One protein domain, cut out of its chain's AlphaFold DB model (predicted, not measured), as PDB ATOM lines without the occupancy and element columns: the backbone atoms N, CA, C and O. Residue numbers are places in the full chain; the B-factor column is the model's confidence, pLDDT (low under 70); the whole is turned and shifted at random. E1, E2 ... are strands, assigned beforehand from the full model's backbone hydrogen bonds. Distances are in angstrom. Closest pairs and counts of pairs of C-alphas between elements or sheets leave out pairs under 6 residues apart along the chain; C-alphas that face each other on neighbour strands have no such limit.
ATOM      1  N   PRO A 247       3.710 -17.210  -5.571       65.31
ATOM      2  CA  PRO A 247       3.133 -16.560  -6.738       65.31
ATOM      3  C   PRO A 247       2.827 -17.615  -7.810       65.31
ATOM      4  O   PRO A 247       3.741 -18.182  -8.406       65.31
ATOM      5  N   GLU A 248       1.544 -17.878  -8.033       78.19
ATOM      6  CA  GLU A 248       1.026 -18.741  -9.098       78.19
ATOM      7  C   GLU A 248       0.705 -17.917 -10.355       78.19
ATOM      8  O   GLU A 248       0.644 -16.685 -10.314       78.19
ATOM      9  N   GLY A 249       0.520 -18.594 -11.487       81.38
ATOM     10  CA  GLY A 249       0.090 -17.974 -12.742       81.38
ATOM     11  C   GLY A 249       1.226 -17.492 -13.644       81.38
ATOM     12  O   GLY A 249       2.409 -17.597 -13.313       81.38
ATOM     13  N   GLU A 250       0.841 -16.987 -14.813       89.56
ATOM     14  CA  GLU A 250       1.749 -16.584 -15.887       89.56
ATOM     15  C   GLU A 250       2.509 -15.286 -15.585       89.56
ATOM     16  O   GLU A 250       2.076 -14.438 -14.802       89.56
ATOM     17  N   GLY A 251       3.632 -15.095 -16.276       89.56
ATOM     18  CA  GLY A 251       4.355 -13.831 -16.314       89.56
ATOM     19  C   GLY A 251       5.852 -13.952 -16.066       89.56
ATOM     20  O   GLY A 251       6.389 -15.004 -15.711       89.56
ATOM     21  N   SER A 252       6.536 -12.828 -16.277       92.69
ATOM     22  CA  SER A 252       7.961 -12.685 -15.991       92.69
ATOM     23  C   SER A 252       8.177 -12.437 -14.502       92.69
ATOM     24  O   SER A 252       7.588 -11.515 -13.939       92.69
ATOM     25  N   ARG A 253       9.037 -13.229 -13.860       88.88
ATOM     26  CA  ARG A 253       9.319 -13.116 -12.424       88.88
ATOM     27  C   ARG A 253      10.715 -13.612 -12.059       88.88
ATOM     28  O   ARG A 253      11.324 -14.417 -12.761       88.88
ATOM     29  N   PHE A 254      11.207 -13.118 -10.930       90.75
ATOM     30  CA  PHE A 254      12.336 -13.681 -10.197       90.75
ATOM     31  C   PHE A 254      11.785 -14.285  -8.906       90.75
ATOM     32  O   PHE A 254      11.041 -13.617  -8.189       90.75
ATOM     33  N   VAL A 255      12.121 -15.539  -8.615       87.56
ATOM     34  CA  VAL A 255      11.604 -16.271  -7.454       87.56
ATOM     35  C   VAL A 255      12.765 -16.872  -6.678       87.56
ATOM     36  O   VAL A 255      13.503 -17.705  -7.196       87.56
ATOM     37  N   TRP A 256      12.887 -16.485  -5.410       86.88
ATOM     38  CA  TRP A 256      13.697 -17.195  -4.426       86.88
ATOM     39  C   TRP A 256      12.772 -18.024  -3.527       86.88
ATOM     40  O   TRP A 256      12.110 -17.507  -2.627       86.88
ATOM     41  N   ALA A 257      12.703 -19.326  -3.793       84.38
ATOM     42  CA  ALA A 257      11.898 -20.285  -3.052       84.38
ATOM     43  C   ALA A 257      12.684 -20.796  -1.839       84.38
ATOM     44  O   ALA A 257      13.208 -21.911  -1.845       84.38
ATOM     45  N   ARG A 258      12.767 -19.975  -0.787       80.94
ATOM     46  CA  ARG A 258      13.596 -20.237   0.404       80.94
ATOM     47  C   ARG A 258      13.417 -21.641   0.993       80.94
ATOM     48  O   ARG A 258      14.404 -22.296   1.282       80.94
ATOM     49  N   GLN A 259      12.178 -22.119   1.121       78.31
ATOM     50  CA  GLN A 259      11.876 -23.446   1.690       78.31
ATOM     51  C   GLN A 259      12.457 -24.616   0.902       78.31
ATOM     52  O   GLN A 259      12.615 -25.712   1.423       78.31
ATOM     53  N   LYS A 260      12.683 -24.387  -0.388       85.56
ATOM     54  CA  LYS A 260      13.265 -25.361  -1.289       85.56
ATOM     55  C   LYS A 260      14.703 -25.002  -1.610       85.56
ATOM     56  O   LYS A 260      15.291 -25.699  -2.410       85.56
ATOM     57  N   SER A 261      15.268 -23.929  -1.045       88.38
ATOM     58  CA  SER A 261      16.573 -23.384  -1.439       88.38
ATOM     59  C   SER A 261      16.743 -23.311  -2.962       88.38
ATOM     60  O   SER A 261      17.783 -23.663  -3.511       88.38
ATOM     61  N   ALA A 262      15.671 -22.908  -3.647       92.38
ATOM     62  CA  ALA A 262      15.553 -22.989  -5.094       92.38
ATOM     63  C   ALA A 262      15.353 -21.603  -5.709       92.38
ATOM     64  O   ALA A 262      14.695 -20.737  -5.131       92.38
ATOM     65  N   ILE A 263      15.902 -21.396  -6.904       94.31
ATOM     66  CA  ILE A 263      15.861 -20.110  -7.608       94.31
ATOM     67  C   ILE A 263      15.202 -20.256  -8.979       94.31
ATOM     68  O   ILE A 263      15.400 -21.256  -9.675       94.31
ATOM     69  N   ARG A 264      14.397 -19.263  -9.364       94.88
ATOM     70  CA  ARG A 264      13.813 -19.128 -10.701       94.88
ATOM     71  C   ARG A 264      14.004 -17.718 -11.236       94.88
ATOM     72  O   ARG A 264      13.812 -16.763 -10.487       94.88
ATOM     73  N   ALA A 265      14.319 -17.566 -12.519       96.56
ATOM     74  CA  ALA A 265      14.260 -16.253 -13.168       96.56
ATOM     75  C   ALA A 265      13.956 -16.359 -14.664       96.56
ATOM     76  O   ALA A 265      14.545 -17.179 -15.364       96.56
ATOM     77  N   GLY A 266      13.045 -15.524 -15.161       96.00
ATOM     78  CA  GLY A 266      12.521 -15.641 -16.524       96.00
ATOM     79  C   GLY A 266      10.999 -15.546 -16.562       96.00
ATOM     80  O   GLY A 266      10.426 -14.790 -15.779       96.00
ATOM     81  N   LYS A 267      10.353 -16.288 -17.464       94.44
ATOM     82  CA  LYS A 267       8.910 -16.211 -17.722       94.44
ATOM     83  C   LYS A 267       8.276 -17.598 -17.762       94.44
ATOM     84  O   LYS A 267       8.863 -18.526 -18.307       94.44
ATOM     85  N   VAL A 268       7.067 -17.711 -17.222       93.69
ATOM     86  CA  VAL A 268       6.187 -18.859 -17.462       93.69
ATOM     87  C   VAL A 268       4.881 -18.413 -18.113       93.69
ATOM     88  O   VAL A 268       4.425 -17.297 -17.856       93.69
ATOM     89  N   GLY A 269       4.276 -19.267 -18.931       92.38
ATOM     90  CA  GLY A 269       2.934 -19.061 -19.465       92.38
ATOM     91  C   GLY A 269       2.680 -19.787 -20.777       92.38
ATOM     92  O   GLY A 269       3.409 -20.705 -21.154       92.38
ATOM     93  N   ASN A 270       1.637 -19.345 -21.468       89.56
ATOM     94  CA  ASN A 270       1.161 -19.904 -22.724       89.56
ATOM     95  C   ASN A 270       1.175 -18.846 -23.847       89.56
ATOM     96  O   ASN A 270       0.173 -18.595 -24.514       89.56
ATOM     97  N   ASP A 271       2.317 -18.174 -24.044       84.12
ATOM     98  CA  ASP A 271       2.432 -17.075 -25.018       84.12
ATOM     99  C   ASP A 271       2.288 -17.532 -26.482       84.12
ATOM    100  O   ASP A 271       2.032 -16.715 -27.370       84.12
ATOM    101  N   TYR A 272       2.501 -18.821 -26.756       81.06
ATOM    102  CA  TYR A 272       2.606 -19.367 -28.103       81.06
ATOM    103  C   TYR A 272       1.569 -20.464 -28.335       81.06
ATOM    104  O   TYR A 272       1.505 -21.463 -27.624       81.06
ATOM    105  N   ILE A 273       0.778 -20.292 -29.394       72.81
ATOM    106  CA  ILE A 273      -0.238 -21.256 -29.819       72.81
ATOM    107  C   ILE A 273       0.461 -22.567 -30.221       72.81
ATOM    108  O   ILE A 273       1.349 -22.548 -31.072       72.81
ATOM    109  N   ASN A 274       0.013 -23.695 -29.657       75.44
ATOM    110  CA  ASN A 274       0.566 -25.050 -29.833       75.44
ATOM    111  C   ASN A 274       1.906 -25.342 -29.128       75.44
ATOM    112  O   ASN A 274       2.526 -26.357 -29.436       75.44
ATOM    113  N   GLU A 275       2.342 -24.507 -28.185       79.94
ATOM    114  CA  GLU A 275       3.467 -24.828 -27.297       79.94
ATOM    115  C   GLU A 275       2.952 -25.362 -25.942       79.94
ATOM    116  O   GLU A 275       1.776 -25.171 -25.610       79.94
ATOM    117  N   PRO A 276       3.788 -26.058 -25.146       79.88
ATOM    118  CA  PRO A 276       3.394 -26.525 -23.821       79.88
ATOM    119  C   PRO A 276       2.987 -25.360 -22.912       79.88
ATOM    120  O   PRO A 276       3.736 -24.395 -22.755       79.88
ATOM    121  N   ASP A 277       1.832 -25.482 -22.254       88.62
ATOM    122  CA  ASP A 277       1.463 -24.574 -21.168       88.62
ATOM    123  C   ASP A 277       2.449 -24.771 -20.008       88.62
ATOM    124  O   ASP A 277       2.599 -25.880 -19.477       88.62
ATOM    125  N   GLY A 278       3.177 -23.702 -19.682       88.56
ATOM    126  CA  GLY A 278       4.130 -23.657 -18.578       88.56
ATOM    127  C   GLY A 278       3.652 -22.850 -17.378       88.56
ATOM    128  O   GLY A 278       4.440 -22.651 -16.452       88.56
ATOM    129  N   SER A 279       2.406 -22.364 -17.380       89.19
ATOM    130  CA  SER A 279       1.849 -21.449 -16.369       89.19
ATOM    131  C   SER A 279       1.994 -21.947 -14.925       89.19
ATOM    132  O   SER A 279       2.153 -21.136 -14.007       89.19
ATOM    133  N   ASP A 280       2.033 -23.265 -14.719       90.12
ATOM    134  CA  ASP A 280       2.174 -23.924 -13.421       90.12
ATOM    135  C   ASP A 280       3.603 -24.412 -13.109       90.12
ATOM    136  O   ASP A 280       3.858 -24.913 -12.011       90.12
ATOM    137  N   TYR A 281       4.580 -24.269 -14.015       91.88
ATOM    138  CA  TYR A 281       5.915 -24.873 -13.844       91.88
ATOM    139  C   TYR A 281       6.680 -24.328 -12.642       91.88
ATOM    140  O   TYR A 281       7.576 -25.000 -12.129       91.88
ATOM    141  N   TRP A 282       6.352 -23.117 -12.188       91.75
ATOM    142  CA  TRP A 282       6.917 -22.533 -10.968       91.75
ATOM    143  C   TRP A 282       5.902 -22.471  -9.825       91.75
ATOM    144  O   TRP A 282       6.106 -21.714  -8.884       91.75
ATOM    145  N   ASN A 283       4.840 -23.275  -9.869       88.88
ATOM    146  CA  ASN A 283       4.035 -23.540  -8.685       88.88
ATOM    147  C   ASN A 283       4.859 -24.351  -7.687       88.88
ATOM    148  O   ASN A 283       5.790 -25.070  -8.063       88.88
ATOM    149  N   TYR A 284       4.505 -24.245  -6.409       85.38
ATOM    150  CA  TYR A 284       5.272 -24.836  -5.321       85.38
ATOM    151  C   TYR A 284       5.624 -26.311  -5.579       85.38
ATOM    152  O   TYR A 284       6.798 -26.671  -5.505       85.38
ATOM    153  N   ASP A 285       4.660 -27.140  -5.983       85.94
ATOM    154  CA  ASP A 285       4.832 -28.584  -6.229       85.94
ATOM    155  C   ASP A 285       5.708 -28.927  -7.444       85.94
ATOM    156  O   ASP A 285       6.214 -30.042  -7.570       85.94
ATOM    157  N   ASN A 286       5.934 -27.958  -8.327       89.25
ATOM    158  CA  ASN A 286       6.727 -28.106  -9.543       89.25
ATOM    159  C   ASN A 286       8.172 -27.584  -9.390       89.25
ATOM    160  O   ASN A 286       8.949 -27.572 -10.347       89.25
ATOM    161  N   ILE A 287       8.557 -27.183  -8.175       91.06
ATOM    162  CA  ILE A 287       9.911 -26.748  -7.820       91.06
ATOM    163  C   ILE A 287      10.615 -27.854  -7.030       91.06
ATOM    164  O   ILE A 287      10.140 -28.251  -5.969       91.06
ATOM    165  N   GLY A 288      11.772 -28.326  -7.495       91.44
ATOM    166  CA  GLY A 288      12.597 -29.274  -6.741       91.44
ATOM    167  C   GLY A 288      13.353 -28.624  -5.581       91.44
ATOM    168  O   GLY A 288      13.689 -27.437  -5.638       91.44
ATOM    169  N   LEU A 289      13.667 -29.397  -4.539       90.75
ATOM    170  CA  LEU A 289      14.603 -28.969  -3.489       90.75
ATOM    171  C   LEU A 289      15.976 -28.659  -4.108       90.75
ATOM    172  O   LEU A 289      16.429 -29.382  -4.979       90.75
ATOM    173  N   TYR A 290      16.636 -27.585  -3.697       93.06
ATOM    174  CA  TYR A 290      17.934 -27.106  -4.189       93.06
ATOM    175  C   TYR A 290      18.020 -26.911  -5.715       93.06
ATOM    176  O   TYR A 290      19.107 -26.909  -6.288       93.06
ATOM    177  N   SER A 291      16.879 -26.779  -6.395       95.69
ATOM    178  CA  SER A 291      16.822 -26.719  -7.858       95.69
ATOM    179  C   SER A 291      16.957 -25.295  -8.393       95.69
ATOM    180  O   SER A 291      16.546 -24.321  -7.755       95.69
ATOM    181  N   SER A 292      17.439 -25.156  -9.624       97.62
ATOM    182  CA  SER A 292      17.508 -23.863 -10.314       97.62
ATOM    183  C   SER A 292      16.882 -23.957 -11.698       97.62
ATOM    184  O   SER A 292      17.109 -24.930 -12.410       97.62
ATOM    185  N   SER A 293      16.100 -22.949 -12.091       97.44
ATOM    186  CA  SER A 293      15.534 -22.900 -13.441       97.44
ATOM    187  C   SER A 293      15.474 -21.487 -14.009       97.44
ATOM    188  O   SER A 293      14.984 -20.572 -13.345       97.44
ATOM    189  N   PHE A 294      15.929 -21.303 -15.247       98.19
ATOM    190  CA  PHE A 294      16.045 -19.988 -15.881       98.19
ATOM    191  C   PHE A 294      15.499 -19.961 -17.315       98.19
ATOM    192  O   PHE A 294      15.696 -20.902 -18.071       98.19
ATOM    193  N   GLY A 295      14.876 -18.857 -17.728       97.06
ATOM    194  CA  GLY A 295      14.381 -18.677 -19.100       97.06
ATOM    195  C   GLY A 295      12.860 -18.802 -19.239       97.06
ATOM    196  O   GLY A 295      12.132 -18.407 -18.330       97.06
ATOM    197  N   TYR A 296      12.382 -19.266 -20.396       96.38
ATOM    198  CA  TYR A 296      10.953 -19.352 -20.727       96.38
ATOM    199  C   TYR A 296      10.439 -20.780 -20.535       96.38
ATOM    200  O   TYR A 296      10.980 -21.699 -21.142       96.38
ATOM    201  N   ASN A 297       9.406 -20.976 -19.711       95.31
ATOM    202  CA  ASN A 297       8.778 -22.286 -19.480       95.31
ATOM    203  C   ASN A 297       9.773 -23.402 -19.108       95.31
ATOM    204  O   ASN A 297       9.577 -24.577 -19.415       95.31
ATOM    205  N   CYS A 298      10.854 -23.051 -18.413       95.88
ATOM    206  CA  CYS A 298      11.765 -24.041 -17.858       95.88
ATOM    207  C   CYS A 298      11.244 -24.564 -16.516       95.88
ATOM    208  O   CYS A 298      10.746 -23.800 -15.683       95.88
ATOM    209  N   GLN A 299      11.391 -25.869 -16.301       94.50
ATOM    210  CA  GLN A 299      10.994 -26.568 -15.088       94.50
ATOM    211  C   GLN A 299      12.160 -27.413 -14.576       94.50
ATOM    212  O   GLN A 299      12.764 -28.177 -15.325       94.50
ATOM    213  N   ALA A 300      12.491 -27.259 -13.300       95.44
ATOM    214  CA  ALA A 300      13.462 -28.081 -12.583       95.44
ATOM    215  C   ALA A 300      12.734 -28.665 -11.369       95.44
ATOM    216  O   ALA A 300      12.635 -28.020 -10.319       95.44
ATOM    217  N   LYS A 301      12.087 -29.819 -11.568       91.75
ATOM    218  CA  LYS A 301      11.099 -30.359 -10.622       91.75
ATOM    219  C   LYS A 301      11.708 -31.323  -9.612       91.75
ATOM    220  O   LYS A 301      11.291 -31.332  -8.460       91.75
ATOM    221  N   SER A 302      12.709 -32.097 -10.019       91.38
ATOM    222  CA  SER A 302      13.394 -33.034  -9.124       91.38
ATOM    223  C   SER A 302      14.431 -32.319  -8.235       91.38
ATOM    224  O   SER A 302      14.928 -31.252  -8.624       91.38
ATOM    225  N   PRO A 303      14.771 -32.828  -7.038       91.19
ATOM    226  CA  PRO A 303      15.825 -32.263  -6.203       91.19
ATOM    227  C   PRO A 303      17.163 -32.087  -6.934       91.19
ATOM    228  O   PRO A 303      17.539 -32.890  -7.783       91.19
ATOM    229  N   PHE A 304      17.882 -31.013  -6.606       93.62
ATOM    230  CA  PHE A 304      19.181 -30.606  -7.161       93.62
ATOM    231  C   PHE A 304      19.217 -30.411  -8.686       93.62
ATOM    232  O   PHE A 304      20.289 -30.237  -9.263       93.62
ATOM    233  N   SER A 305      18.064 -30.440  -9.356       96.25
ATOM    234  CA  SER A 305      17.982 -30.327 -10.809       96.25
ATOM    235  C   SER A 305      18.239 -28.907 -11.314       96.25
ATOM    236  O   SER A 305      18.027 -27.906 -10.617       96.25
ATOM    237  N   PHE A 306      18.685 -28.827 -12.566       97.94
ATOM    238  CA  PHE A 306      18.994 -27.578 -13.245       97.94
ATOM    239  C   PHE A 306      18.325 -27.533 -14.617       97.94
ATOM    240  O   PHE A 306      18.505 -28.450 -15.420       97.94
ATOM    241  N   SER A 307      17.597 -26.457 -14.921       98.06
ATOM    242  CA  SER A 307      17.123 -26.212 -16.283       98.06
ATOM    243  C   SER A 307      17.325 -24.780 -16.763       98.06
ATOM    244  O   SER A 307      17.205 -23.821 -16.003       98.06
ATOM    245  N   ILE A 308      17.672 -24.605 -18.038       98.56
ATOM    246  CA  ILE A 308      17.823 -23.268 -18.624       98.56
ATOM    247  C   ILE A 308      17.505 -23.248 -20.118       98.56
ATOM    248  O   ILE A 308      17.938 -24.133 -20.854       98.56
ATOM    249  N   GLY A 309      16.808 -22.202 -20.565       97.81
ATOM    250  CA  GLY A 309      16.534 -21.940 -21.977       97.81
ATOM    251  C   GLY A 309      15.051 -21.706 -22.271       97.81
ATOM    252  O   GLY A 309      14.447 -20.825 -21.660       97.81
ATOM    253  N   LYS A 310      14.486 -22.441 -23.234       96.25
ATOM    254  CA  LYS A 310      13.059 -22.406 -23.599       96.25
ATOM    255  C   LYS A 310      12.476 -23.820 -23.505       96.25
ATOM    256  O   LYS A 310      13.035 -24.732 -24.102       96.25
ATOM    257  N   ASP A 311      11.382 -23.996 -22.767       95.25
ATOM    258  CA  ASP A 311      10.612 -25.251 -22.653       95.25
ATOM    259  C   ASP A 311      11.433 -26.471 -22.181       95.25
ATOM    260  O   ASP A 311      11.160 -27.618 -22.531       95.25
ATOM    261  N   CYS A 312      12.472 -26.236 -21.375       96.75
ATOM    262  CA  CYS A 312      13.312 -27.298 -20.812       96.75
ATOM    263  C   CYS A 312      12.719 -27.903 -19.535       96.75
ATOM    264  O   CYS A 312      12.415 -27.170 -18.593       96.75
ATOM    265  N   LYS A 313      12.672 -29.234 -19.439       95.81
ATOM    266  CA  LYS A 313      12.168 -29.965 -18.269       95.81
ATOM    267  C   LYS A 313      13.231 -30.902 -17.710       95.81
ATOM    268  O   LYS A 313      13.655 -31.860 -18.356       95.81
ATOM    269  N   ALA A 314      13.651 -30.619 -16.485       95.75
ATOM    270  CA  ALA A 314      14.561 -31.452 -15.721       95.75
ATOM    271  C   ALA A 314      13.809 -32.173 -14.595       95.75
ATOM    272  O   ALA A 314      13.168 -31.530 -13.754       95.75
ATOM    273  N   GLY A 315      13.902 -33.504 -14.585       86.19
ATOM    274  CA  GLY A 315      13.416 -34.345 -13.495       86.19
ATOM    275  C   GLY A 315      11.973 -34.793 -13.692       86.19
ATOM    276  O   GLY A 315      11.142 -34.620 -12.804       86.19
ATOM    277  N   ILE A 316      11.669 -35.328 -14.876       78.44
ATOM    278  CA  ILE A 316      10.303 -35.695 -15.282       78.44
ATOM    279  C   ILE A 316       9.788 -36.955 -14.543       78.44
ATOM    280  O   ILE A 316       8.575 -37.110 -14.423       78.44
ATOM    281  N   ASN A 317      10.670 -37.806 -13.989       68.44
ATOM    282  CA  ASN A 317      10.315 -39.091 -13.350       68.44
ATOM    283  C   ASN A 317      10.533 -39.160 -11.811       68.44
ATOM    284  O   ASN A 317      10.533 -40.233 -11.223       68.44
ATOM    285  N   LEU A 318      10.644 -37.999 -11.152       63.53
ATOM    286  CA  LEU A 318      10.400 -37.735  -9.716       63.53
ATOM    287  C   LEU A 318      10.913 -38.736  -8.650       63.53
ATOM    288  O   LEU A 318      10.275 -38.860  -7.607       63.53
ATOM    289  N   ASN A 319      12.081 -39.369  -8.814       65.38
ATOM    290  CA  ASN A 319      12.655 -40.245  -7.769       65.38
ATOM    291  C   ASN A 319      13.762 -39.592  -6.917       65.38
ATOM    292  O   ASN A 319      14.774 -40.233  -6.645       65.38
ATOM    293  N   ASP A 320      13.609 -38.331  -6.498       76.44
ATOM    294  CA  ASP A 320      14.611 -37.603  -5.689       76.44
ATOM    295  C   ASP A 320      16.016 -37.510  -6.329       76.44
ATOM    296  O   ASP A 320      17.044 -37.498  -5.649       76.44
ATOM    297  N   LYS A 321      16.076 -37.425  -7.663       86.38
ATOM    298  CA  LYS A 321      17.320 -37.520  -8.442       86.38
ATOM    299  C   LYS A 321      17.713 -36.228  -9.147       86.38
ATOM    300  O   LYS A 321      16.863 -35.446  -9.565       86.38
ATOM    301  N   VAL A 322      19.015 -36.020  -9.328       92.50
ATOM    302  CA  VAL A 322      19.551 -34.859 -10.057       92.50
ATOM    303  C   VAL A 322      19.268 -35.016 -11.548       92.50
ATOM    304  O   VAL A 322      19.316 -36.118 -12.068       92.50
ATOM    305  N   SER A 323      19.009 -33.928 -12.263       95.81
ATOM    306  CA  SER A 323      18.845 -33.954 -13.722       95.81
ATOM    307  C   SER A 323      19.184 -32.589 -14.305       95.81
ATOM    308  O   SER A 323      18.956 -31.569 -13.644       95.81
ATOM    309  N   ILE A 324      19.687 -32.549 -15.535       98.19
ATOM    310  CA  ILE A 324      20.101 -31.305 -16.193       98.19
ATOM    311  C   ILE A 324      19.433 -31.195 -17.563       98.19
ATOM    312  O   ILE A 324      19.576 -32.090 -18.388       98.19
ATOM    313  N   SER A 325      18.761 -30.072 -17.831       98.19
ATOM    314  CA  SER A 325      18.139 -29.790 -19.130       98.19
ATOM    315  C   SER A 325      18.472 -28.387 -19.639       98.19
ATOM    316  O   SER A 325      18.035 -27.398 -19.054       98.19
ATOM    317  N   ILE A 326      19.202 -28.270 -20.747       98.62
ATOM    318  CA  ILE A 326      19.744 -26.991 -21.237       98.62
ATOM    319  C   ILE A 326      19.443 -26.811 -22.729       98.62
ATOM    320  O   ILE A 326      19.891 -27.618 -23.539       98.62
ATOM    321  N   GLY A 327      18.778 -25.721 -23.114       98.19
ATOM    322  CA  GLY A 327      18.602 -25.329 -24.519       98.19
ATOM    323  C   GLY A 327      17.151 -25.054 -24.921       98.19
ATOM    324  O   GLY A 327      16.493 -24.219 -24.308       98.19
ATOM    325  N   LEU A 328      16.671 -25.692 -25.989       96.25
ATOM    326  CA  LEU A 328      15.306 -25.540 -26.507       96.25
ATOM    327  C   LEU A 328      14.578 -26.882 -26.416       96.25
ATOM    328  O   LEU A 328      15.085 -27.877 -26.926       96.25
ATOM    329  N   SER A 329      13.415 -26.917 -25.767       94.88
ATOM    330  CA  SER A 329      12.510 -28.075 -25.699       94.88
ATOM    331  C   SER A 329      13.198 -29.375 -25.262       94.88
ATOM    332  O   SER A 329      12.943 -30.449 -25.804       94.88
ATOM    333  N   CYS A 330      14.135 -29.268 -24.318       96.94
ATOM    334  CA  CYS A 330      14.897 -30.411 -23.818       96.94
ATOM    335  C   CYS A 330      14.179 -31.105 -22.658       96.94
ATOM    336  O   CYS A 330      13.569 -30.442 -21.821       96.94
ATOM    337  N   ASN A 331      14.307 -32.428 -22.574       95.69
ATOM    338  CA  ASN A 331      13.723 -33.234 -21.506       95.69
ATOM    339  C   ASN A 331      14.784 -34.157 -20.904       95.69
ATOM    340  O   ASN A 331      15.456 -34.887 -21.629       95.69
ATOM    341  N   SER A 332      14.919 -34.151 -19.580       96.31
ATOM    342  CA  SER A 332      15.788 -35.082 -18.849       96.31
ATOM    343  C   SER A 332      15.010 -35.797 -17.748       96.31
ATOM    344  O   SER A 332      14.304 -35.177 -16.946       96.31
ATOM    345  N   PHE A 333      15.122 -37.122 -17.744       93.25
ATOM    346  CA  PHE A 333      14.631 -37.996 -16.685       93.25
ATOM    347  C   PHE A 333      15.633 -38.028 -15.516       93.25
ATOM    348  O   PHE A 333      16.497 -37.162 -15.376       93.25
ATOM    349  N   ASP A 334      15.469 -39.005 -14.641       89.56
ATOM    350  CA  ASP A 334      16.271 -39.228 -13.450       89.56
ATOM    351  C   ASP A 334      17.756 -39.460 -13.764       89.56
ATOM    352  O   ASP A 334      18.113 -40.338 -14.550       89.56
ATOM    353  N   GLU A 335      18.631 -38.675 -13.129       93.38
ATOM    354  CA  GLU A 335      20.094 -38.721 -13.311       93.38
ATOM    355  C   GLU A 335      20.548 -38.450 -14.750       93.38
ATOM    356  O   GLU A 335      21.714 -38.653 -15.089       93.38
ATOM    357  N   ALA A 336      19.639 -37.956 -15.590       96.50
ATOM    358  CA  ALA A 336      19.873 -37.751 -17.001       96.50
ATOM    359  C   ALA A 336      20.289 -36.308 -17.314       96.50
ATOM    360  O   ALA A 336      19.961 -35.350 -16.600       96.50
ATOM    361  N   ILE A 337      21.004 -36.146 -18.425       98.25
ATOM    362  CA  ILE A 337      21.485 -34.853 -18.910       98.25
ATOM    363  C   ILE A 337      21.048 -34.681 -20.364       98.25
ATOM    364  O   ILE A 337      21.437 -35.459 -21.231       98.25
ATOM    365  N   ALA A 338      20.275 -33.632 -20.637       98.31
ATOM    366  CA  ALA A 338      19.831 -33.244 -21.970       98.31
ATOM    367  C   ALA A 338      20.319 -31.828 -22.305       98.31
ATOM    368  O   ALA A 338      20.014 -30.873 -21.590       98.31
ATOM    369  N   ILE A 339      21.089 -31.674 -23.384       98.62
ATOM    370  CA  ILE A 339      21.653 -30.379 -23.795       98.62
ATOM    371  C   ILE A 339      21.498 -30.199 -25.305       98.62
ATOM    372  O   ILE A 339      22.123 -30.930 -26.067       98.62
ATOM    373  N   GLY A 340      20.740 -29.201 -25.764       97.75
ATOM    374  CA  GLY A 340      20.652 -28.864 -27.187       97.75
ATOM    375  C   GLY A 340      19.287 -28.358 -27.649       97.75
ATOM    376  O   GLY A 340      18.623 -27.593 -26.961       97.75
ATOM    377  N   ASP A 341      18.901 -28.746 -28.862       94.94
ATOM    378  CA  ASP A 341      17.635 -28.378 -29.506       94.94
ATOM    379  C   ASP A 341      16.790 -29.647 -29.637       94.94
ATOM    380  O   ASP A 341      17.141 -30.529 -30.415       94.94
ATOM    381  N   HIS A 342      15.722 -29.779 -28.852       93.62
ATOM    382  CA  HIS A 342      14.926 -31.005 -28.738       93.62
ATOM    383  C   HIS A 342      15.769 -32.232 -28.322       93.62
ATOM    384  O   HIS A 342      15.596 -33.333 -28.848       93.62
ATOM    385  N   ALA A 343      16.722 -32.054 -27.400       96.00
ATOM    386  CA  ALA A 343      17.469 -33.164 -26.807       96.00
ATOM    387  C   ALA A 343      16.643 -33.837 -25.700       96.00
ATOM    388  O   ALA A 343      16.124 -33.168 -24.807       96.00
ATOM    389  N   ASN A 344      16.540 -35.161 -25.735       95.12
ATOM    390  CA  ASN A 344      15.707 -35.939 -24.829       95.12
ATOM    391  C   ASN A 344      16.500 -37.108 -24.235       95.12
ATOM    392  O   ASN A 344      16.863 -38.050 -24.938       95.12
ATOM    393  N   ALA A 345      16.763 -37.047 -22.935       96.44
ATOM    394  CA  ALA A 345      17.446 -38.085 -22.174       96.44
ATOM    395  C   ALA A 345      16.414 -38.804 -21.288       96.44
ATOM    396  O   ALA A 345      16.086 -38.333 -20.197       96.44
ATOM    397  N   TYR A 346      15.840 -39.887 -21.815       93.50
ATOM    398  CA  TYR A 346      14.722 -40.624 -21.218       93.50
ATOM    399  C   TYR A 346      15.150 -41.869 -20.437       93.50
ATOM    400  O   TYR A 346      14.409 -42.317 -19.569       93.50
ATOM    401  N   GLY A 347      16.339 -42.407 -20.700       92.56
ATOM    402  CA  GLY A 347      16.922 -43.450 -19.861       92.56
ATOM    403  C   GLY A 347      17.432 -42.893 -18.533       92.56
ATOM    404  O   GLY A 347      17.921 -41.758 -18.464       92.56
ATOM    405  N   HIS A 348      17.375 -43.703 -17.484       91.06
ATOM    406  CA  HIS A 348      18.041 -43.428 -16.217       91.06
ATOM    407  C   HIS A 348      19.555 -43.265 -16.433       91.06
ATOM    408  O   HIS A 348      20.148 -44.028 -17.193       91.06
ATOM    409  N   ASN A 349      20.200 -42.273 -15.806       94.19
ATOM    410  CA  ASN A 349      21.624 -41.942 -16.037       94.19
ATOM    411  C   ASN A 349      22.008 -41.683 -17.511       94.19
ATOM    412  O   ASN A 349      23.184 -41.791 -17.869       94.19
ATOM    413  N   SER A 350      21.054 -41.379 -18.390       96.69
ATOM    414  CA  SER A 350      21.359 -41.209 -19.811       96.69
ATOM    415  C   SER A 350      21.870 -39.803 -20.149       96.69
ATOM    416  O   SER A 350      21.601 -38.819 -19.457       96.69
ATOM    417  N   LEU A 351      22.610 -39.693 -21.252       98.44
ATOM    418  CA  LEU A 351      23.149 -38.433 -21.765       98.44
ATOM    419  C   LEU A 351      22.658 -38.200 -23.193       98.44
ATOM    420  O   LEU A 351      22.892 -39.043 -24.052       98.44
ATOM    421  N   ALA A 352      22.019 -37.065 -23.473       97.69
ATOM    422  CA  ALA A 352      21.625 -36.642 -24.817       97.69
ATOM    423  C   ALA A 352      22.166 -35.234 -25.107       97.69
ATOM    424  O   ALA A 352      21.746 -34.262 -24.480       97.69
ATOM    425  N   ILE A 353      23.088 -35.104 -26.065       98.19
ATOM    426  CA  ILE A 353      23.673 -33.809 -26.444       98.19
ATOM    427  C   ILE A 353      23.514 -33.552 -27.941       98.19
ATOM    428  O   ILE A 353      24.037 -34.292 -28.768       98.19
ATOM    429  N   GLY A 354      22.887 -32.434 -28.290       95.00
ATOM    430  CA  GLY A 354      22.775 -31.933 -29.652       95.00
ATOM    431  C   GLY A 354      21.331 -31.792 -30.115       95.00
ATOM    432  O   GLY A 354      20.414 -31.670 -29.305       95.00
ATOM    433  N   LYS A 355      21.118 -31.735 -31.428       91.00
ATOM    434  CA  LYS A 355      19.785 -31.495 -31.994       91.00
ATOM    435  C   LYS A 355      19.037 -32.813 -32.180       91.00
ATOM    436  O   LYS A 355      19.592 -33.730 -32.780       91.00
ATOM    437  N   ASN A 356      17.790 -32.904 -31.716       89.31
ATOM    438  CA  ASN A 356      16.923 -34.082 -31.853       89.31
ATOM    439  C   ASN A 356      17.620 -35.394 -31.442       89.31
ATOM    440  O   ASN A 356      17.530 -36.406 -32.134       89.31
ATOM    441  N   CYS A 357      18.385 -35.364 -30.352       92.56
ATOM    442  CA  CYS A 357      19.029 -36.559 -29.810       92.56
ATOM    443  C   CYS A 357      18.111 -37.231 -28.788       92.56
ATOM    444  O   CYS A 357      17.594 -36.548 -27.909       92.56
ATOM    445  N   PHE A 358      17.942 -38.551 -28.881       93.12
ATOM    446  CA  PHE A 358      17.067 -39.328 -28.002       93.12
ATOM    447  C   PHE A 358      17.820 -40.484 -27.338       93.12
ATOM    448  O   PHE A 358      18.106 -41.497 -27.980       93.12
ATOM    449  N   SER A 359      18.104 -40.359 -26.044       95.38
ATOM    450  CA  SER A 359      18.700 -41.434 -25.249       95.38
ATOM    451  C   SER A 359      17.615 -42.198 -24.497       95.38
ATOM    452  O   SER A 359      17.220 -41.781 -23.411       95.38
ATOM    453  N   TYR A 360      17.086 -43.270 -25.093       93.12
ATOM    454  CA  TYR A 360      15.971 -44.039 -24.517       93.12
ATOM    455  C   TYR A 360      16.423 -45.115 -23.528       93.12
ATOM    456  O   TYR A 360      15.686 -45.417 -22.598       93.12
ATOM    457  N   GLY A 361      17.599 -45.711 -23.735       91.75
ATOM    458  CA  GLY A 361      18.115 -46.747 -22.841       91.75
ATOM    459  C   GLY A 361      18.780 -46.188 -21.588       91.75
ATOM    460  O   GLY A 361      19.413 -45.127 -21.633       91.75
ATOM    461  N   ASP A 362      18.686 -46.924 -20.488       92.38
ATOM    462  CA  ASP A 362      19.400 -46.608 -19.251       92.38
ATOM    463  C   ASP A 362      20.921 -46.632 -19.483       92.38
ATOM    464  O   ASP A 362      21.435 -47.374 -20.321       92.38
ATOM    465  N   TYR A 363      21.656 -45.752 -18.804       95.50
ATOM    466  CA  TYR A 363      23.109 -45.574 -18.946       95.50
ATOM    467  C   TYR A 363      23.593 -45.256 -20.377       95.50
ATOM    468  O   TYR A 363      24.794 -45.300 -20.655       95.50
ATOM    469  N   SER A 364      22.687 -44.942 -21.308       96.75
ATOM    470  CA  SER A 364      23.035 -44.711 -22.710       96.75
ATOM    471  C   SER A 364      23.522 -43.282 -22.969       96.75
ATOM    472  O   SER A 364      23.158 -42.330 -22.278       96.75
ATOM    473  N   THR A 365      24.361 -43.115 -23.990       98.06
ATOM    474  CA  THR A 365      24.893 -41.815 -24.417       98.06
ATOM    475  C   THR A 365      24.574 -41.577 -25.885       98.06
ATOM    476  O   THR A 365      24.931 -42.386 -26.733       98.06
ATOM    477  N   THR A 366      23.965 -40.437 -26.200       96.06
ATOM    478  CA  THR A 366      23.637 -40.019 -27.563       96.06
ATOM    479  C   THR A 366      24.169 -38.616 -27.809       96.06
ATOM    480  O   THR A 366      23.861 -37.690 -27.058       96.06
ATOM    481  N   MET A 367      24.951 -38.435 -28.871       96.00
ATOM    482  CA  MET A 367      25.518 -37.137 -29.233       96.00
ATOM    483  C   MET A 367      25.396 -36.836 -30.729       96.00
ATOM    484  O   MET A 367      25.579 -37.715 -31.568       96.00
ATOM    485  N   GLY A 368      25.164 -35.568 -31.068       91.62
ATOM    486  CA  GLY A 368      25.221 -35.063 -32.439       91.62
ATOM    487  C   GLY A 368      23.882 -34.546 -32.963       91.62
ATOM    488  O   GLY A 368      23.297 -33.635 -32.379       91.62
ATOM    489  N   ASN A 369      23.424 -35.041 -34.112       87.00
ATOM    490  CA  ASN A 369      22.222 -34.530 -34.776       87.00
ATOM    491  C   ASN A 369      21.311 -35.690 -35.194       87.00
ATOM    492  O   ASN A 369      21.758 -36.603 -35.886       87.00
ATOM    493  N   TYR A 370      20.043 -35.671 -34.774       86.31
ATOM    494  CA  TYR A 370      19.048 -36.717 -35.056       86.31
ATOM    495  C   TYR A 370      19.526 -38.140 -34.710       86.31
ATOM    496  O   TYR A 370      19.387 -39.070 -35.497       86.31
ATOM    497  N   SER A 371      20.158 -38.310 -33.552       89.06
ATOM    498  CA  SER A 371      20.735 -39.587 -33.111       89.06
ATOM    499  C   SER A 371      19.856 -40.246 -32.043       89.06
ATOM    500  O   SER A 371      19.200 -39.532 -31.284       89.06
ATOM    501  N   ARG A 372      19.817 -41.588 -31.960       89.44
ATOM    502  CA  ARG A 372      19.019 -42.279 -30.924       89.44
ATOM    503  C   ARG A 372      19.550 -43.649 -30.480       89.44
ATOM    504  O   ARG A 372      19.973 -44.452 -31.318       89.44
ATOM    505  N   THR A 373      19.427 -43.954 -29.186       91.75
ATOM    506  CA  THR A 373      19.729 -45.268 -28.574       91.75
ATOM    507  C   THR A 373      18.453 -46.074 -28.313       91.75
ATOM    508  O   THR A 373      18.032 -46.299 -27.180       91.75
ATOM    509  N   GLY A 374      17.814 -46.505 -29.401       85.00
ATOM    510  CA  GLY A 374      16.571 -47.275 -29.374       85.00
ATOM    511  C   GLY A 374      15.336 -46.448 -29.708       85.00
ATOM    512  O   GLY A 374      15.391 -45.542 -30.539       85.00
ATOM    513  N   SER A 375      14.213 -46.795 -29.093       81.75
ATOM    514  CA  SER A 375      12.903 -46.172 -29.295       81.75
ATOM    515  C   SER A 375      12.189 -45.976 -27.962       81.75
ATOM    516  O   SER A 375      12.586 -46.557 -26.956       81.75
ATOM    517  N   ILE A 376      11.088 -45.224 -27.968       74.88
ATOM    518  CA  ILE A 376      10.280 -44.988 -26.765       74.88
ATOM    519  C   ILE A 376       9.781 -46.281 -26.099       74.88
ATOM    520  O   ILE A 376       9.655 -46.324 -24.882       74.88
ATOM    521  N   SER A 377       9.533 -47.336 -26.882       77.19
ATOM    522  CA  SER A 377       9.061 -48.632 -26.377       77.19
ATOM    523  C   SER A 377      10.194 -49.603 -26.037       77.19
ATOM    524  O   SER A 377       9.950 -50.599 -25.366       77.19
ATOM    525  N   LEU A 378      11.405 -49.356 -26.546       80.44
ATOM    526  CA  LEU A 378      12.568 -50.241 -26.441       80.44
ATOM    527  C   LEU A 378      13.847 -49.393 -26.437       80.44
ATOM    528  O   LEU A 378      14.411 -49.110 -27.500       80.44
ATOM    529  N   GLY A 379      14.267 -48.950 -25.253       83.81
ATOM    530  CA  GLY A 379      15.574 -48.332 -25.030       83.81
ATOM    531  C   GLY A 379      16.656 -49.394 -24.832       83.81
ATOM    532  O   GLY A 379      16.368 -50.439 -24.256       83.81
ATOM    533  N   TYR A 380      17.879 -49.130 -25.302       88.12
ATOM    534  CA  TYR A 380      18.998 -50.075 -25.188       88.12
ATOM    535  C   TYR A 380      20.036 -49.622 -24.164       88.12
ATOM    536  O   TYR A 380      20.649 -48.557 -24.314       88.12
ATOM    537  N   GLU A 381      20.222 -50.436 -23.131       91.31
ATOM    538  CA  GLU A 381      21.070 -50.142 -21.982       91.31
ATOM    539  C   GLU A 381      22.542 -50.008 -22.396       91.31
ATOM    540  O   GLU A 381      23.050 -50.778 -23.212       91.31
ATOM    541  N   GLY A 382      23.243 -49.000 -21.873       91.06
ATOM    542  CA  GLY A 382      24.682 -48.809 -22.094       91.06
ATOM    543  C   GLY A 382      25.088 -48.513 -23.546       91.06
ATOM    544  O   GLY A 382      26.278 -48.469 -23.860       91.06
ATOM    545  N   ALA A 383      24.129 -48.310 -24.454       94.44
ATOM    546  CA  ALA A 383      24.421 -47.990 -25.844       94.44
ATOM    547  C   ALA A 383      25.059 -46.595 -25.971       94.44
ATOM    548  O   ALA A 383      24.641 -45.634 -25.324       94.44
ATOM    549  N   PHE A 384      26.045 -46.462 -26.857       96.50
ATOM    550  CA  PHE A 384      26.703 -45.196 -27.165       96.50
ATOM    551  C   PHE A 384      26.510 -44.871 -28.645       96.50
ATOM    552  O   PHE A 384      26.982 -45.609 -29.507       96.50
ATOM    553  N   TYR A 385      25.858 -43.754 -28.955       94.00
ATOM    554  CA  TYR A 385      25.632 -43.280 -30.315       94.00
ATOM    555  C   TYR A 385      26.231 -41.887 -30.504       94.00
ATOM    556  O   TYR A 385      25.892 -40.952 -29.781       94.00
ATOM    557  N   ILE A 386      27.052 -41.710 -31.537       93.12
ATOM    558  CA  ILE A 386      27.414 -40.379 -32.039       93.12
ATOM    559  C   ILE A 386      27.229 -40.310 -33.554       93.12
ATOM    560  O   ILE A 386      27.691 -41.197 -34.277       93.12
ATOM    561  N   GLY A 387      26.565 -39.256 -34.043       87.19
ATOM    562  CA  GLY A 387      26.429 -39.059 -35.484       87.19
ATOM    563  C   GLY A 387      25.976 -37.682 -35.965       87.19
ATOM    564  O   GLY A 387      25.556 -36.827 -35.189       87.19
ATOM    565  N   ASP A 388      26.117 -37.451 -37.270       79.00
ATOM    566  CA  ASP A 388      26.083 -36.121 -37.898       79.00
ATOM    567  C   ASP A 388      24.746 -35.711 -38.538       79.00
ATOM    568  O   ASP A 388      24.536 -34.509 -38.699       79.00
ATOM    569  N   LYS A 389      23.843 -36.655 -38.853       74.88
ATOM    570  CA  LYS A 389      22.390 -36.495 -39.115       74.88
ATOM    571  C   LYS A 389      21.806 -37.834 -39.581       74.88
ATOM    572  O   LYS A 389      22.369 -38.493 -40.455       74.88
ATOM    573  N   ASN A 390      20.651 -38.232 -39.052       66.69
ATOM    574  CA  ASN A 390      19.973 -39.471 -39.446       66.69
ATOM    575  C   ASN A 390      18.465 -39.280 -39.638       66.69
ATOM    576  O   ASN A 390      17.660 -39.914 -38.966       66.69
ATOM    577  N   VAL A 391      18.100 -38.390 -40.555       62.09
ATOM    578  CA  VAL A 391      16.714 -38.238 -41.014       62.09
ATOM    579  C   VAL A 391      16.677 -38.233 -42.528       62.09
ATOM    580  O   VAL A 391      17.564 -37.646 -43.163       62.09
ATOM    581  N   ASP A 392      15.652 -38.871 -43.089       59.19
ATOM    582  CA  ASP A 392      15.265 -38.640 -44.475       59.19
ATOM    583  C   ASP A 392      14.962 -37.134 -44.631       59.19
ATOM    584  O   ASP A 392      14.197 -36.565 -43.841       59.19
ATOM    585  N   PRO A 393      15.571 -36.433 -45.604       56.56
ATOM    586  CA  PRO A 393      15.285 -35.023 -45.850       56.56
ATOM    587  C   PRO A 393      13.814 -34.734 -46.206       56.56
ATOM    588  O   PRO A 393      13.419 -33.573 -46.230       56.56
ATOM    589  N   ASN A 394      12.984 -35.742 -46.460       55.09
ATOM    590  CA  ASN A 394      11.549 -35.574 -46.679       55.09
ATOM    591  C   ASN A 394      10.716 -35.662 -45.386       55.09
ATOM    592  O   ASN A 394       9.527 -35.353 -45.410       55.09
ATOM    593  N   LEU A 395      11.321 -36.054 -44.258       55.94
ATOM    594  CA  LEU A 395      10.623 -36.419 -43.017       55.94
ATOM    595  C   LEU A 395      11.218 -35.728 -41.774       55.94
ATOM    596  O   LEU A 395      11.098 -36.214 -40.653       55.94
ATOM    597  N   PHE A 396      11.791 -34.530 -41.955       53.00
ATOM    598  CA  PHE A 396      12.451 -33.693 -40.929       53.00
ATOM    599  C   PHE A 396      11.714 -33.500 -39.587       53.00
ATOM    600  O   PHE A 396      12.348 -33.059 -38.623       53.00
ATOM    601  N   ASN A 397      10.412 -33.793 -39.528       52.97
ATOM    602  CA  ASN A 397       9.539 -33.533 -38.386       52.97
ATOM    603  C   ASN A 397       9.008 -34.801 -37.693       52.97
ATOM    604  O   ASN A 397       8.260 -34.653 -36.729       52.97
ATOM    605  N   ASP A 398       9.353 -36.014 -38.143       57.72
ATOM    606  CA  ASP A 398       8.933 -37.240 -37.450       57.72
ATOM    607  C   ASP A 398      10.069 -37.788 -36.561       57.72
ATOM    608  O   ASP A 398      11.036 -38.354 -37.074       57.72
ATOM    609  N   PRO A 399       9.982 -37.668 -35.222       53.09
ATOM    610  CA  PRO A 399      10.959 -38.264 -34.307       53.09
ATOM    611  C   PRO A 399      11.020 -39.806 -34.386       53.09
ATOM    612  O   PRO A 399      11.960 -40.417 -33.864       53.09
ATOM    613  N   ASN A 400      10.056 -40.454 -35.048       54.88
ATOM    614  CA  ASN A 400      10.079 -41.891 -35.313       54.88
ATOM    615  C   ASN A 400      10.868 -42.258 -36.576       54.88
ATOM    616  O   ASN A 400      11.368 -43.387 -36.645       54.88
ATOM    617  N   ASP A 401      11.078 -41.319 -37.503       56.69
ATOM    618  CA  ASP A 401      11.733 -41.548 -38.794       56.69
ATOM    619  C   ASP A 401      13.264 -41.400 -38.740       56.69
ATOM    620  O   ASP A 401      13.918 -40.679 -39.492       56.69
ATOM    621  N   ILE A 402      13.869 -42.101 -37.787       56.75
ATOM    622  CA  ILE A 402      15.321 -42.247 -37.709       56.75
ATOM    623  C   ILE A 402      15.656 -43.648 -38.220       56.75
ATOM    624  O   ILE A 402      15.482 -44.646 -37.521       56.75
ATOM    625  N   VAL A 403      16.154 -43.737 -39.452       57.28
ATOM    626  CA  VAL A 403      16.346 -45.013 -40.171       57.28
ATOM    627  C   VAL A 403      17.352 -45.951 -39.469       57.28
ATOM    628  O   VAL A 403      17.312 -47.160 -39.664       57.28
ATOM    629  N   TYR A 404      18.227 -45.423 -38.597       71.12
ATOM    630  CA  TYR A 404      19.279 -46.215 -37.928       71.12
ATOM    631  C   TYR A 404      19.532 -45.807 -36.465       71.12
ATOM    632  O   TYR A 404      20.303 -44.886 -36.193       71.12
ATOM    633  N   SER A 405      18.915 -46.502 -35.515       78.50
ATOM    634  CA  SER A 405      19.238 -46.390 -34.085       78.50
ATOM    635  C   SER A 405      20.207 -47.466 -33.631       78.50
ATOM    636  O   SER A 405      20.351 -48.485 -34.309       78.50
ATOM    637  N   SER A 406      20.777 -47.301 -32.434       84.00
ATOM    638  CA  SER A 406      21.233 -48.489 -31.709       84.00
ATOM    639  C   SER A 406      20.062 -49.464 -31.557       84.00
ATOM    640  O   SER A 406      18.914 -49.038 -31.374       84.00
ATOM    641  N   ASN A 407      20.344 -50.752 -31.711       86.12
ATOM    642  CA  ASN A 407      19.360 -51.831 -31.696       86.12
ATOM    643  C   ASN A 407      19.731 -52.982 -30.749       86.12
ATOM    644  O   ASN A 407      19.082 -54.025 -30.771       86.12
ATOM    645  N   LEU A 408      20.785 -52.794 -29.956       84.69
ATOM    646  CA  LEU A 408      21.294 -53.744 -28.979       84.69
ATOM    647  C   LEU A 408      21.866 -52.984 -27.782       84.69
ATOM    648  O   LEU A 408      22.382 -51.870 -27.934       84.69
ATOM    649  N   ASP A 409      21.840 -53.623 -26.616       86.19
ATOM    650  CA  ASP A 409      22.519 -53.121 -25.424       86.19
ATOM    651  C   ASP A 409      24.035 -53.133 -25.612       86.19
ATOM    652  O   ASP A 409      24.596 -53.976 -26.321       86.19
ATOM    653  N   ASN A 410      24.710 -52.193 -24.953       88.06
ATOM    654  CA  ASN A 410      26.162 -52.020 -24.974       88.06
ATOM    655  C   ASN A 410      26.748 -51.828 -26.388       88.06
ATOM    656  O   ASN A 410      27.940 -52.046 -26.622       88.06
ATOM    657  N   GLN A 411      25.921 -51.418 -27.355       91.06
ATOM    658  CA  GLN A 411      26.346 -51.169 -28.727       91.06
ATOM    659  C   GLN A 411      26.999 -49.791 -28.860       91.06
ATOM    660  O   GLN A 411      26.404 -48.770 -28.513       91.06
ATOM    661  N   LEU A 412      28.194 -49.760 -29.453       94.12
ATOM    662  CA  LEU A 412      28.812 -48.534 -29.948       94.12
ATOM    663  C   LEU A 412      28.412 -48.306 -31.410       94.12
ATOM    664  O   LEU A 412      28.794 -49.080 -32.288       94.12
ATOM    665  N   THR A 413      27.703 -47.213 -31.672       90.88
ATOM    666  CA  THR A 413      27.306 -46.779 -33.011       90.88
ATOM    667  C   THR A 413      27.969 -45.445 -33.338       90.88
ATOM    668  O   THR A 413      27.725 -44.425 -32.695       90.88
ATOM    669  N   LEU A 414      28.816 -45.456 -34.364       89.25
ATOM    670  CA  LEU A 414      29.479 -44.271 -34.901       89.25
ATOM    671  C   LEU A 414      28.972 -44.053 -36.324       89.25
ATOM    672  O   LEU A 414      29.249 -44.869 -37.205       89.25
ATOM    673  N   ARG A 415      28.225 -42.974 -36.560       82.75
ATOM    674  CA  ARG A 415      27.676 -42.670 -37.884       82.75
ATOM    675  C   ARG A 415      28.170 -41.318 -38.369       82.75
ATOM    676  O   ARG A 415      27.722 -40.283 -37.895       82.75
ATOM    677  N   PHE A 416      29.022 -41.346 -39.382       81.38
ATOM    678  CA  PHE A 416      29.529 -40.144 -40.031       81.38
ATOM    679  C   PHE A 416      29.292 -40.274 -41.533       81.38
ATOM    680  O   PHE A 416      29.924 -41.104 -42.190       81.38
ATOM    681  N   THR A 417      28.340 -39.512 -42.065       70.75
ATOM    682  CA  THR A 417      27.993 -39.556 -43.493       70.75
ATOM    683  C   THR A 417      28.790 -38.574 -44.347       70.75
ATOM    684  O   THR A 417      28.856 -38.773 -45.554       70.75
ATOM    685  N   GLY A 418      29.453 -37.580 -43.748       63.81
ATOM    686  CA  GLY A 418      30.134 -36.527 -44.513       63.81
ATOM    687  C   GLY A 418      29.201 -35.351 -44.823       63.81
ATOM    688  O   GLY A 418      28.145 -35.213 -44.201       63.81
ATOM    689  N   SER A 419      29.606 -34.438 -45.710       58.50
ATOM    690  CA  SER A 419      28.966 -33.120 -45.821       58.50
ATOM    691  C   SER A 419      27.618 -33.127 -46.561       58.50
ATOM    692  O   SER A 419      27.497 -32.735 -47.706       58.50
ATOM    693  N   GLY A 420      26.534 -33.474 -45.870       58.50
ATOM    694  CA  GLY A 420      25.192 -33.439 -46.460       58.50
ATOM    695  C   GLY A 420      24.948 -34.570 -47.465       58.50
ATOM    696  O   GLY A 420      25.855 -35.275 -47.887       58.50
ATOM    697  N   TYR A 421      23.679 -34.774 -47.813       54.72
ATOM    698  CA  TYR A 421      23.217 -35.911 -48.620       54.72
ATOM    699  C   TYR A 421      23.862 -35.986 -50.024       54.72
ATOM    700  O   TYR A 421      23.902 -37.062 -50.613       54.72
ATOM    701  N   ASP A 422      24.413 -34.868 -50.514       54.53
ATOM    702  CA  ASP A 422      24.959 -34.715 -51.868       54.53
ATOM    703  C   ASP A 422      26.499 -34.708 -51.929       54.53
ATOM    704  O   ASP A 422      27.070 -34.462 -52.995       54.53
ATOM    705  N   ASP A 423      27.195 -34.965 -50.816       60.25
ATOM    706  CA  ASP A 423      28.652 -35.122 -50.841       60.25
ATOM    707  C   ASP A 423      29.022 -36.469 -51.465       60.25
ATOM    708  O   ASP A 423      29.080 -37.510 -50.812       60.25
ATOM    709  N   LEU A 424      29.213 -36.437 -52.783       61.28
ATOM    710  CA  LEU A 424      29.703 -37.555 -53.586       61.28
ATOM    711  C   LEU A 424      31.238 -37.666 -53.544       61.28
ATOM    712  O   LEU A 424      31.803 -38.507 -54.253       61.28
ATOM    713  N   ASP A 425      31.932 -36.812 -52.780       69.38
ATOM    714  CA  ASP A 425      33.388 -36.838 -52.698       69.38
ATOM    715  C   ASP A 425      33.888 -37.965 -51.782       69.38
ATOM    716  O   ASP A 425      34.254 -37.775 -50.616       69.38
ATOM    717  N   MET A 426      34.002 -39.155 -52.379       68.94
ATOM    718  CA  MET A 426      34.598 -40.366 -51.797       68.94
ATOM    719  C   MET A 426      36.031 -40.189 -51.282       68.94
ATOM    720  O   MET A 426      36.543 -41.076 -50.598       68.94
ATOM    721  N   SER A 427      36.694 -39.066 -51.577       74.94
ATOM    722  CA  SER A 427      38.060 -38.802 -51.127       74.94
ATOM    723  C   SER A 427      38.155 -38.226 -49.710       74.94
ATOM    724  O   SER A 427      39.261 -38.141 -49.170       74.94
ATOM    725  N   ASN A 428      37.036 -37.896 -49.054       78.44
ATOM    726  CA  ASN A 428      37.055 -37.378 -47.686       78.44
ATOM    727  C   ASN A 428      36.837 -38.477 -46.622       78.44
ATOM    728  O   ASN A 428      35.834 -39.197 -46.650       78.44
ATOM    729  N   PRO A 429      37.748 -38.613 -45.631       82.12
ATOM    730  CA  PRO A 429      37.535 -39.501 -44.494       82.12
ATOM    731  C   PRO A 429      36.375 -39.017 -43.623       82.12
ATOM    732  O   PRO A 429      36.446 -37.904 -43.097       82.12
ATOM    733  N   CYS A 430      35.376 -39.871 -43.398       83.38
ATOM    734  CA  CYS A 430      34.285 -39.618 -42.459       83.38
ATOM    735  C   CYS A 430      34.683 -39.916 -41.002       83.38
ATOM    736  O   CYS A 430      34.146 -39.312 -40.079       83.38
ATOM    737  N   MET A 431      35.675 -40.787 -40.780       88.06
ATOM    738  CA  MET A 431      36.229 -41.076 -39.455       88.06
ATOM    739  C   MET A 431      37.753 -41.206 -39.514       88.06
ATOM    740  O   MET A 431      38.311 -41.760 -40.463       88.06
ATOM    741  N   ARG A 432      38.440 -40.697 -38.485       88.81
ATOM    742  CA  ARG A 432      39.907 -40.716 -38.381       88.81
ATOM    743  C   ARG A 432      40.347 -41.113 -36.977       88.81
ATOM    744  O   ARG A 432      39.918 -40.506 -36.002       88.81
TER     745      ARG A 432
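What this domain is: This is residues 247 to 432 of the 614 residues of the protein "Peptidase S74 domain-containing protein" of Ignavibacteria bacterium (UniProt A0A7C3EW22). With little regular structure, the chain winds in stacked turns: E1 to E10 form a wall, and the links from E2 to E10 fold over one face. The class is all strand: 56 of 186 printed residues, in eleven named strands; the mixed sheet runs E1 to E10. It is compact, radius of gyration of the C-alphas 17.8 A, spanning 59 by 33 by 29 A.

How they stand to each other: Start at E1, residues 251 to 257, a hairpin with E2, residues 262 to 268: N 253 and O 266 are 2.8 A apart, within hydrogen-bond range. Then parallel neighbours follow: E3, 292 to 296, E4 to E9, between 306 and 387, and E10, 412 to 415; N 340 of E6 and O 326 of E5 are 2.9 A apart. E11, 429 to 432, is apart from E10.

Where its parts are: Find C-alpha 251 at (4.355, -13.831, -16.314), where E1 begins, and C-alpha 415 at (27.676, -42.670, -37.884), where E10 ends.

The domain as a whole: The printed part has no cut, link E9 to E10 is long, and 27 residues have pLDDT under 70, among them residues 390 to 403.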